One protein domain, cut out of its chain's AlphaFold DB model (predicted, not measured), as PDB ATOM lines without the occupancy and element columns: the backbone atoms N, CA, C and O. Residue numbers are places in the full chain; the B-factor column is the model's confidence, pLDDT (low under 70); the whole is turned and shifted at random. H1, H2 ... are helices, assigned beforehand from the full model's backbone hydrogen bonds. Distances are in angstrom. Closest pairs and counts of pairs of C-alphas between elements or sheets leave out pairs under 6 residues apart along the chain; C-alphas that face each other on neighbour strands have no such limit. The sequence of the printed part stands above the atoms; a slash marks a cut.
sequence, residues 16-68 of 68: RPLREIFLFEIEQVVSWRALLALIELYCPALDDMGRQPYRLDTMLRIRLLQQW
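AT A GLANCE: This is residues 16 to 68 of the 68 residues of an uncharacterized protein of Stenotrophomonas ginsengisoli (UniProt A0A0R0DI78). Three short helices make a loose, open frame: H3 folds back so that its two ends come near H2 and H1, and the loop of residues 44 to 55 sticks out. The printed part has 53 residues with three named helices, H1, H2, H3 in chain order, and no named strand; the class is all helix. The whole is loose, with a radius of gyration of the C-alphas of 13.0 A, and spans 40 by 22 by 14 A.

IN THESE COORDINATES: H1, residues 18 to 29, begins at C-alpha (163.658, 154.294, -50.095) and measures 16.7 A. H3, residues 56 to 67, also 16.7 A, ends at (153.570, 147.121, -53.477). H2, residues 32 to 40, measures 11.9 A.

HOW THE PARTS SIT: H1 and H3 only just touch, with 3 pairs of C-alphas within 8 A, through residues 19 to 23 and 61 to 65; the closest C-alphas, of Phe 22 and Leu 65, are 7.1 A apart. They run opposite ways at a steep tilt of 60 degrees. H2 only just touches residues 56 to 57 of H3, also with 3 pairs; the closest C-alphas, of Leu 36 and Asp 57, are 6.9 A apart. Their lines are about perpendicular, at 77 degrees. H1 and H2 meet only through their link. In H1, H2 and H3 every O i to N i+4 pair is within hydrogen-bond range.

THE WHOLE: The C-alphas farthest apart, of Arg 16 and Asp 48, are 39.9 A apart. The printed part has no cut. The link H1 to H2 is tight; H2 to H3 is long. Residues 44 to 52 have pLDDT under 70.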
ATOM      1  N   ARG A  16     168.703 158.482 -47.280       72.06
ATOM      2  CA  ARG A  16     168.131 157.245 -46.742       72.06
ATOM      3  C   ARG A  16     167.553 156.464 -47.921       72.06
ATOM      4  O   ARG A  16     166.822 157.057 -48.721       72.06
ATOM      5  N   PRO A  17     167.917 155.188 -48.099       82.44
ATOM      6  CA  PRO A  17     167.351 154.400 -49.170       82.44
ATOM      7  C   PRO A  17     165.844 154.309 -48.956       82.44
ATOM      8  O   PRO A  17     165.359 154.210 -47.831       82.44
ATOM      9  N   LEU A  18     165.115 154.311 -50.064       82.06
ATOM     10  CA  LEU A  18     163.658 154.294 -50.095       82.06
ATOM     11  C   LEU A  18     163.066 153.179 -49.195       82.06
ATOM     12  O   LEU A  18     162.103 153.388 -48.467       82.06
ATOM     13  N   ARG A  19     163.754 152.029 -49.148       84.38
ATOM     14  CA  ARG A  19     163.453 150.881 -48.277       84.38
ATOM     15  C   ARG A  19     163.494 151.196 -46.779       84.38
ATOM     16  O   ARG A  19     162.656 150.699 -46.042       84.38
ATOM     17  N   GLU A  20     164.465 151.979 -46.316       85.44
ATOM     18  CA  GLU A  20     164.581 152.338 -44.894       85.44
ATOM     19  C   GLU A  20     163.485 153.318 -44.472       85.44
ATOM     20  O   GLU A  20     162.961 153.205 -43.369       85.44
ATOM     21  N   ILE A  21     163.116 154.249 -45.358       87.88
ATOM     22  CA  ILE A  21     162.004 155.179 -45.121       87.88
ATOM     23  C   ILE A  21     160.703 154.389 -44.987       87.88
ATOM     24  O   ILE A  21     160.006 154.528 -43.988       87.88
ATOM     25  N   PHE A  22     160.442 153.492 -45.937       87.00
ATOM     26  CA  PHE A  22     159.268 152.630 -45.905       87.00
ATOM     27  C   PHE A  22     159.191 151.787 -44.627       87.00
ATOM     28  O   PHE A  22     158.150 151.749 -43.975       87.00
ATOM     29  N   LEU A  23     160.296 151.132 -44.241       85.25
ATOM     30  CA  LEU A  23     160.341 150.324 -43.019       85.25
ATOM     31  C   LEU A  23     160.042 151.165 -41.770       85.25
ATOM     32  O   LEU A  23     159.289 150.725 -40.908       85.25
ATOM     33  N   PHE A  24     160.570 152.387 -41.701       88.25
ATOM     34  CA  PHE A  24     160.313 153.297 -40.589       88.25
ATOM     35  C   PHE A  24     158.856 153.783 -40.535       88.25
ATOM     36  O   PHE A  24     158.268 153.869 -39.458       88.25
ATOM     37  N   GLU A  25     158.260 154.100 -41.684       89.12
ATOM     38  CA  GLU A  25     156.859 154.528 -41.761       89.12
ATOM     39  C   GLU A  25     155.910 153.388 -41.382       89.12
ATOM     40  O   GLU A  25     155.002 153.569 -40.566       89.12
ATOM     41  N   ILE A  26     156.148 152.186 -41.909       87.88
ATOM     42  CA  ILE A  26     155.265 151.052 -41.655       87.88
ATOM     43  C   ILE A  26     155.375 150.531 -40.220       87.88
ATOM     44  O   ILE A  26     154.378 150.068 -39.675       87.88
ATOM     45  N   GLU A  27     156.539 150.638 -39.571       86.75
ATOM     46  CA  GLU A  27     156.678 150.315 -38.144       86.75
ATOM     47  C   GLU A  27     155.873 151.247 -37.233       86.75
ATOM     48  O   GLU A  27     155.431 150.805 -36.173       86.75
ATOM     49  N   GLN A  28     155.630 152.497 -37.640       87.19
ATOM     50  CA  GLN A  28     154.785 153.421 -36.878       87.19
ATOM     51  C   GLN A  28     153.289 153.205 -37.121       87.19
ATOM     52  O   GLN A  28     152.486 153.367 -36.204       87.19
ATOM     53  N   VAL A  29     152.905 152.849 -38.348       87.81
ATOM     54  CA  VAL A  29     151.491 152.704 -38.729       87.81
ATOM     55  C   VAL A  29     150.948 151.314 -38.386       87.81
ATOM     56  O   VAL A  29     149.783 151.173 -38.010       87.81
ATOM     57  N   VAL A  30     151.773 150.271 -38.503       86.31
ATOM     58  CA  VAL A  30     151.333 148.879 -38.372       86.31
ATOM     59  C   VAL A  30     151.728 148.311 -37.015       86.31
ATOM     60  O   VAL A  30     152.897 148.090 -36.707       86.31
ATOM     61  N   SER A  31     150.718 147.945 -36.226       89.06
ATOM     62  CA  SER A  31     150.906 147.118 -35.033       89.06
ATOM     63  C   SER A  31     151.215 145.669 -35.430       89.06
ATOM     64  O   SER A  31     150.334 144.811 -35.415       89.06
ATOM     65  N   TRP A  32     152.474 145.383 -35.778       86.19
ATOM     66  CA  TRP A  32     152.925 144.085 -36.307       86.19
ATOM     67  C   TRP A  32     152.470 142.881 -35.483       86.19
ATOM     68  O   TRP A  32     152.031 141.890 -36.049       86.19
ATOM     69  N   ARG A  33     152.506 142.970 -34.149       85.62
ATOM     70  CA  ARG A  33     152.043 141.882 -33.271       85.62
ATOM     71  C   ARG A  33     150.551 141.588 -33.435       85.62
ATOM     72  O   ARG A  33     150.172 140.427 -33.500       85.62
ATOM     73  N   ALA A  34     149.721 142.628 -33.510       88.31
ATOM     74  CA  ALA A  34     148.279 142.480 -33.693       88.31
ATOM     75  C   ALA A  34     147.949 141.984 -35.106       88.31
ATOM     76  O   ALA A  34     147.120 141.095 -35.271       88.31
ATOM     77  N   LEU A  35     148.645 142.512 -36.118       87.56
ATOM     78  CA  LEU A  35     148.488 142.077 -37.503       87.56
ATOM     79  C   LEU A  35     148.853 140.596 -37.673       87.56
ATOM     80  O   LEU A  35     148.101 139.849 -38.291       87.56
ATOM     81  N   LEU A  36     149.982 140.165 -37.108       86.81
ATOM     82  CA  LEU A  36     150.412 138.770 -37.162       86.81
ATOM     83  C   LEU A  36     149.412 137.851 -36.463       86.81
ATOM     84  O   LEU A  36     149.028 136.859 -37.064       86.81
ATOM     85  N   ALA A  37     148.915 138.219 -35.277       87.88
ATOM     86  CA  ALA A  37     147.921 137.418 -34.558       87.88
ATOM     87  C   ALA A  37     146.615 137.234 -35.354       87.88
ATOM     88  O   ALA A  37     146.016 136.160 -35.333       87.88
ATOM     89  N   LEU A  38     146.184 138.266 -36.091       88.62
ATOM     90  CA  LEU A  38     145.025 138.162 -36.980       88.62
ATOM     91  C   LEU A  38     145.297 137.224 -38.156       88.62
ATOM     92  O   LEU A  38     144.417 136.461 -38.530       88.62
ATOM     93  N   ILE A  39     146.492 137.270 -38.745       84.88
ATOM     94  CA  ILE A  39     146.828 136.456 -39.920       84.88
ATOM     95  C   ILE A  39     147.102 134.999 -39.531       84.88
ATOM     96  O   ILE A  39     146.701 134.097 -40.263       84.88
ATOM     97  N   GLU A  40     147.730 134.756 -38.379       82.31
ATOM     98  CA  GLU A  40     147.957 133.412 -37.835       82.31
ATOM     99  C   GLU A  40     146.645 132.640 -37.656       82.31
ATOM    100  O   GLU A  40     146.615 131.444 -37.919       82.31
ATOM    101  N   LEU A  41     145.540 133.314 -37.317       83.44
ATOM    102  CA  LEU A  41     144.219 132.683 -37.205       83.44
ATOM    103  C   LEU A  41     143.727 132.062 -38.526       83.44
ATOM    104  O   LEU A  41     142.981 131.085 -38.513       83.44
ATOM    105  N   TYR A  42     144.129 132.631 -39.665       81.25
ATOM    106  CA  TYR A  42     143.698 132.191 -40.994       81.25
ATOM    107  C   TYR A  42     144.757 131.371 -41.735       81.25
ATOM    108  O   TYR A  42     144.459 130.796 -42.782       81.25
ATOM    109  N   CYS A  43     145.991 131.322 -41.229       70.62
ATOM    110  CA  CYS A  43     147.058 130.542 -41.831       70.62
ATOM    111  C   CYS A  43     147.066 129.147 -41.188       70.62
ATOM    112  O   CYS A  43     147.393 129.036 -40.006       70.62
ATOM    113  N   PRO A  44     146.698 128.073 -41.914       68.06
ATOM    114  CA  PRO A  44     146.834 126.725 -41.377       68.06
ATOM    115  C   PRO A  44     148.299 126.498 -41.000       68.06
ATOM    116  O   PRO A  44     149.187 126.961 -41.717       68.06
ATOM    117  N   ALA A  45     148.539 125.822 -39.871       65.31
ATOM    118  CA  ALA A  45     149.882 125.551 -39.372       65.31
ATOM    119  C   ALA A  45     150.763 125.047 -40.524       65.31
ATOM    120  O   ALA A  45     150.505 123.995 -41.106       65.31
ATOM    121  N   LEU A  46     151.778 125.833 -40.887       63.94
ATOM    122  CA  LEU A  46     152.695 125.572 -42.002       63.94
ATOM    123  C   LEU A  46     153.679 124.419 -41.690       63.94
ATOM    124  O   LEU A  46     154.794 124.387 -42.210       63.94
ATOM    125  N   ASP A  47     153.271 123.497 -40.821       58.53
ATOM    126  CA  ASP A  47     154.077 122.430 -40.229       58.53
ATOM    127  C   ASP A  47     154.491 121.366 -41.264       58.53
ATOM    128  O   ASP A  47     155.522 120.721 -41.107       58.53
ATOM    129  N   ASP A  48     153.741 121.232 -42.366       60.91
ATOM    130  CA  ASP A  48     153.912 120.153 -43.356       60.91
ATOM    131  C   ASP A  48     154.674 120.574 -44.631       60.91
ATOM    132  O   ASP A  48     154.771 119.831 -45.607       60.91
ATOM    133  N   MET A  49     155.240 121.783 -44.674       61.94
ATOM    134  CA  MET A  49     156.093 122.176 -45.798       61.94
ATOM    135  C   MET A  49     157.542 121.845 -45.452       61.94
ATOM    136  O   MET A  49     158.156 122.520 -44.637       61.94
ATOM    137  N   GLY A  50     158.127 120.837 -46.107       69.31
ATOM    138  CA  GLY A  50     159.514 120.376 -45.888       69.31
ATOM    139  C   GLY A  50     160.629 121.435 -46.028       69.31
ATOM    140  O   GLY A  50     161.805 121.112 -45.874       69.31
ATOM    141  N   ARG A  51     160.294 122.703 -46.301       68.81
ATOM    142  CA  ARG A  51     161.135 123.863 -45.988       68.81
ATOM    143  C   ARG A  51     160.466 124.689 -44.904       68.81
ATOM    144  O   ARG A  51     159.331 125.119 -45.090       68.81
ATOM    145  N   GLN A  52     161.226 125.014 -43.858       64.88
ATOM    146  CA  GLN A  52     160.778 125.953 -42.841       64.88
ATOM    147  C   GLN A  52     160.304 127.251 -43.523       64.88
ATOM    148  O   GLN A  52     161.088 127.873 -44.252       64.88
ATOM    149  N   PRO A  53     159.035 127.645 -43.341       71.88
ATOM    150  CA  PRO A  53     158.515 128.861 -43.936       71.88
ATOM    151  C   PRO A  53     159.340 130.055 -43.468       71.88
ATOM    152  O   PRO A  53     159.778 130.116 -42.314       71.88
ATOM    153  N   TYR A  54     159.520 131.042 -44.344       74.81
ATOM    154  CA  TYR A  54     159.968 132.350 -43.882       74.81
ATOM    155  C   TYR A  54     159.014 132.837 -42.794       74.81
ATOM    156  O   TYR A  54     157.802 132.647 -42.903       74.81
ATOM    157  N   ARG A  55     159.555 133.485 -41.755       83.06
ATOM    158  CA  ARG A  55     158.706 134.071 -40.719       83.06
ATOM    159  C   ARG A  55     157.678 134.994 -41.378       83.06
ATOM    160  O   ARG A  55     158.025 135.783 -42.264       83.06
ATOM    161  N   LEU A  56     156.421 134.875 -40.957       82.12
ATOM    162  CA  LEU A  56     155.284 135.582 -41.546       82.12
ATOM    163  C   LEU A  56     155.513 137.102 -41.582       82.12
ATOM    164  O   LEU A  56     155.184 137.776 -42.558       82.12
ATOM    165  N   ASP A  57     156.174 137.622 -40.551       84.88
ATOM    166  CA  ASP A  57     156.541 139.025 -40.419       84.88
ATOM    167  C   ASP A  57     157.538 139.489 -41.497       84.88
ATOM    168  O   ASP A  57     157.431 140.608 -42.005       84.88
ATOM    169  N   THR A  58     158.468 138.628 -41.910       86.50
ATOM    170  CA  THR A  58     159.404 138.906 -43.007       86.50
ATOM    171  C   THR A  58     158.683 138.909 -44.351       86.50
ATOM    172  O   THR A  58     158.870 139.829 -45.150       86.50
ATOM    173  N   MET A  59     157.824 137.916 -44.604       87.88
ATOM    174  CA  MET A  59     157.064 137.837 -45.860       87.88
ATOM    175  C   MET A  59     156.152 139.049 -46.057       87.88
ATOM    176  O   MET A  59     156.090 139.593 -47.161       87.88
ATOM    177  N   LEU A  60     155.475 139.493 -44.997       87.12
ATOM    178  CA  LEU A  60     154.595 140.659 -45.053       87.12
ATOM    179  C   LEU A  60     155.373 141.943 -45.335       87.12
ATOM    180  O   LEU A  60     154.978 142.701 -46.216       87.12
ATOM    181  N   ARG A  61     156.511 142.162 -44.663       87.06
ATOM    182  CA  ARG A  61     157.365 143.331 -44.934       87.06
ATOM    183  C   ARG A  61     157.843 143.370 -46.381       87.06
ATOM    184  O   ARG A  61     157.802 144.429 -46.996       87.06
ATOM    185  N   ILE A  62     158.242 142.225 -46.939       88.38
ATOM    186  CA  ILE A  62     158.673 142.141 -48.340       88.38
ATOM    187  C   ILE A  62     157.509 142.438 -49.289       88.38
ATOM    188  O   ILE A  62     157.680 143.226 -50.212       88.38
ATOM    189  N   ARG A  63     156.327 141.846 -49.072       87.81
ATOM    190  CA  ARG A  63     155.161 142.096 -49.936       87.81
ATOM    191  C   ARG A  63     154.710 143.551 -49.903       87.81
ATOM    192  O   ARG A  63     154.416 144.110 -50.950       87.81
ATOM    193  N   LEU A  64     154.665 144.157 -48.720       87.44
ATOM    194  CA  LEU A  64     154.259 145.554 -48.580       87.44
ATOM    195  C   LEU A  64     155.295 146.485 -49.227       87.44
ATOM    196  O   LEU A  64     154.910 147.426 -49.906       87.44
ATOM    197  N   LEU A  65     156.588 146.165 -49.107       88.94
ATOM    198  CA  LEU A  65     157.659 146.893 -49.788       88.94
ATOM    199  C   LEU A  65     157.625 146.726 -51.317       88.94
ATOM    200  O   LEU A  65     158.044 147.628 -52.024       88.94
ATOM    201  N   GLN A  66     157.173 145.579 -51.835       86.69
ATOM    202  CA  GLN A  66     157.007 145.363 -53.279       86.69
ATOM    203  C   GLN A  66     155.812 146.126 -53.870       86.69
ATOM    204  O   GLN A  66     155.820 146.403 -55.064       86.69
ATOM    205  N   GLN A  67     154.783 146.405 -53.063       86.38
ATOM    206  CA  GLN A  67     153.570 147.121 -53.477       86.38
ATOM    207  C   GLN A  67     153.743 148.648 -53.467       86.38
ATOM    208  O   GLN A  67     152.960 149.357 -54.096       86.38
ATOM    209  N   TRP A  68     154.716 149.144 -52.709       81.00
ATOM    210  CA  TRP A  68     155.005 150.564 -52.553       81.00
ATOM    211  C   TRP A  68     155.933 151.084 -53.655       81.00
ATOM    212  O   TRP A  68     155.620 152.161 -54.210       81.00
TER     213      TRP A  68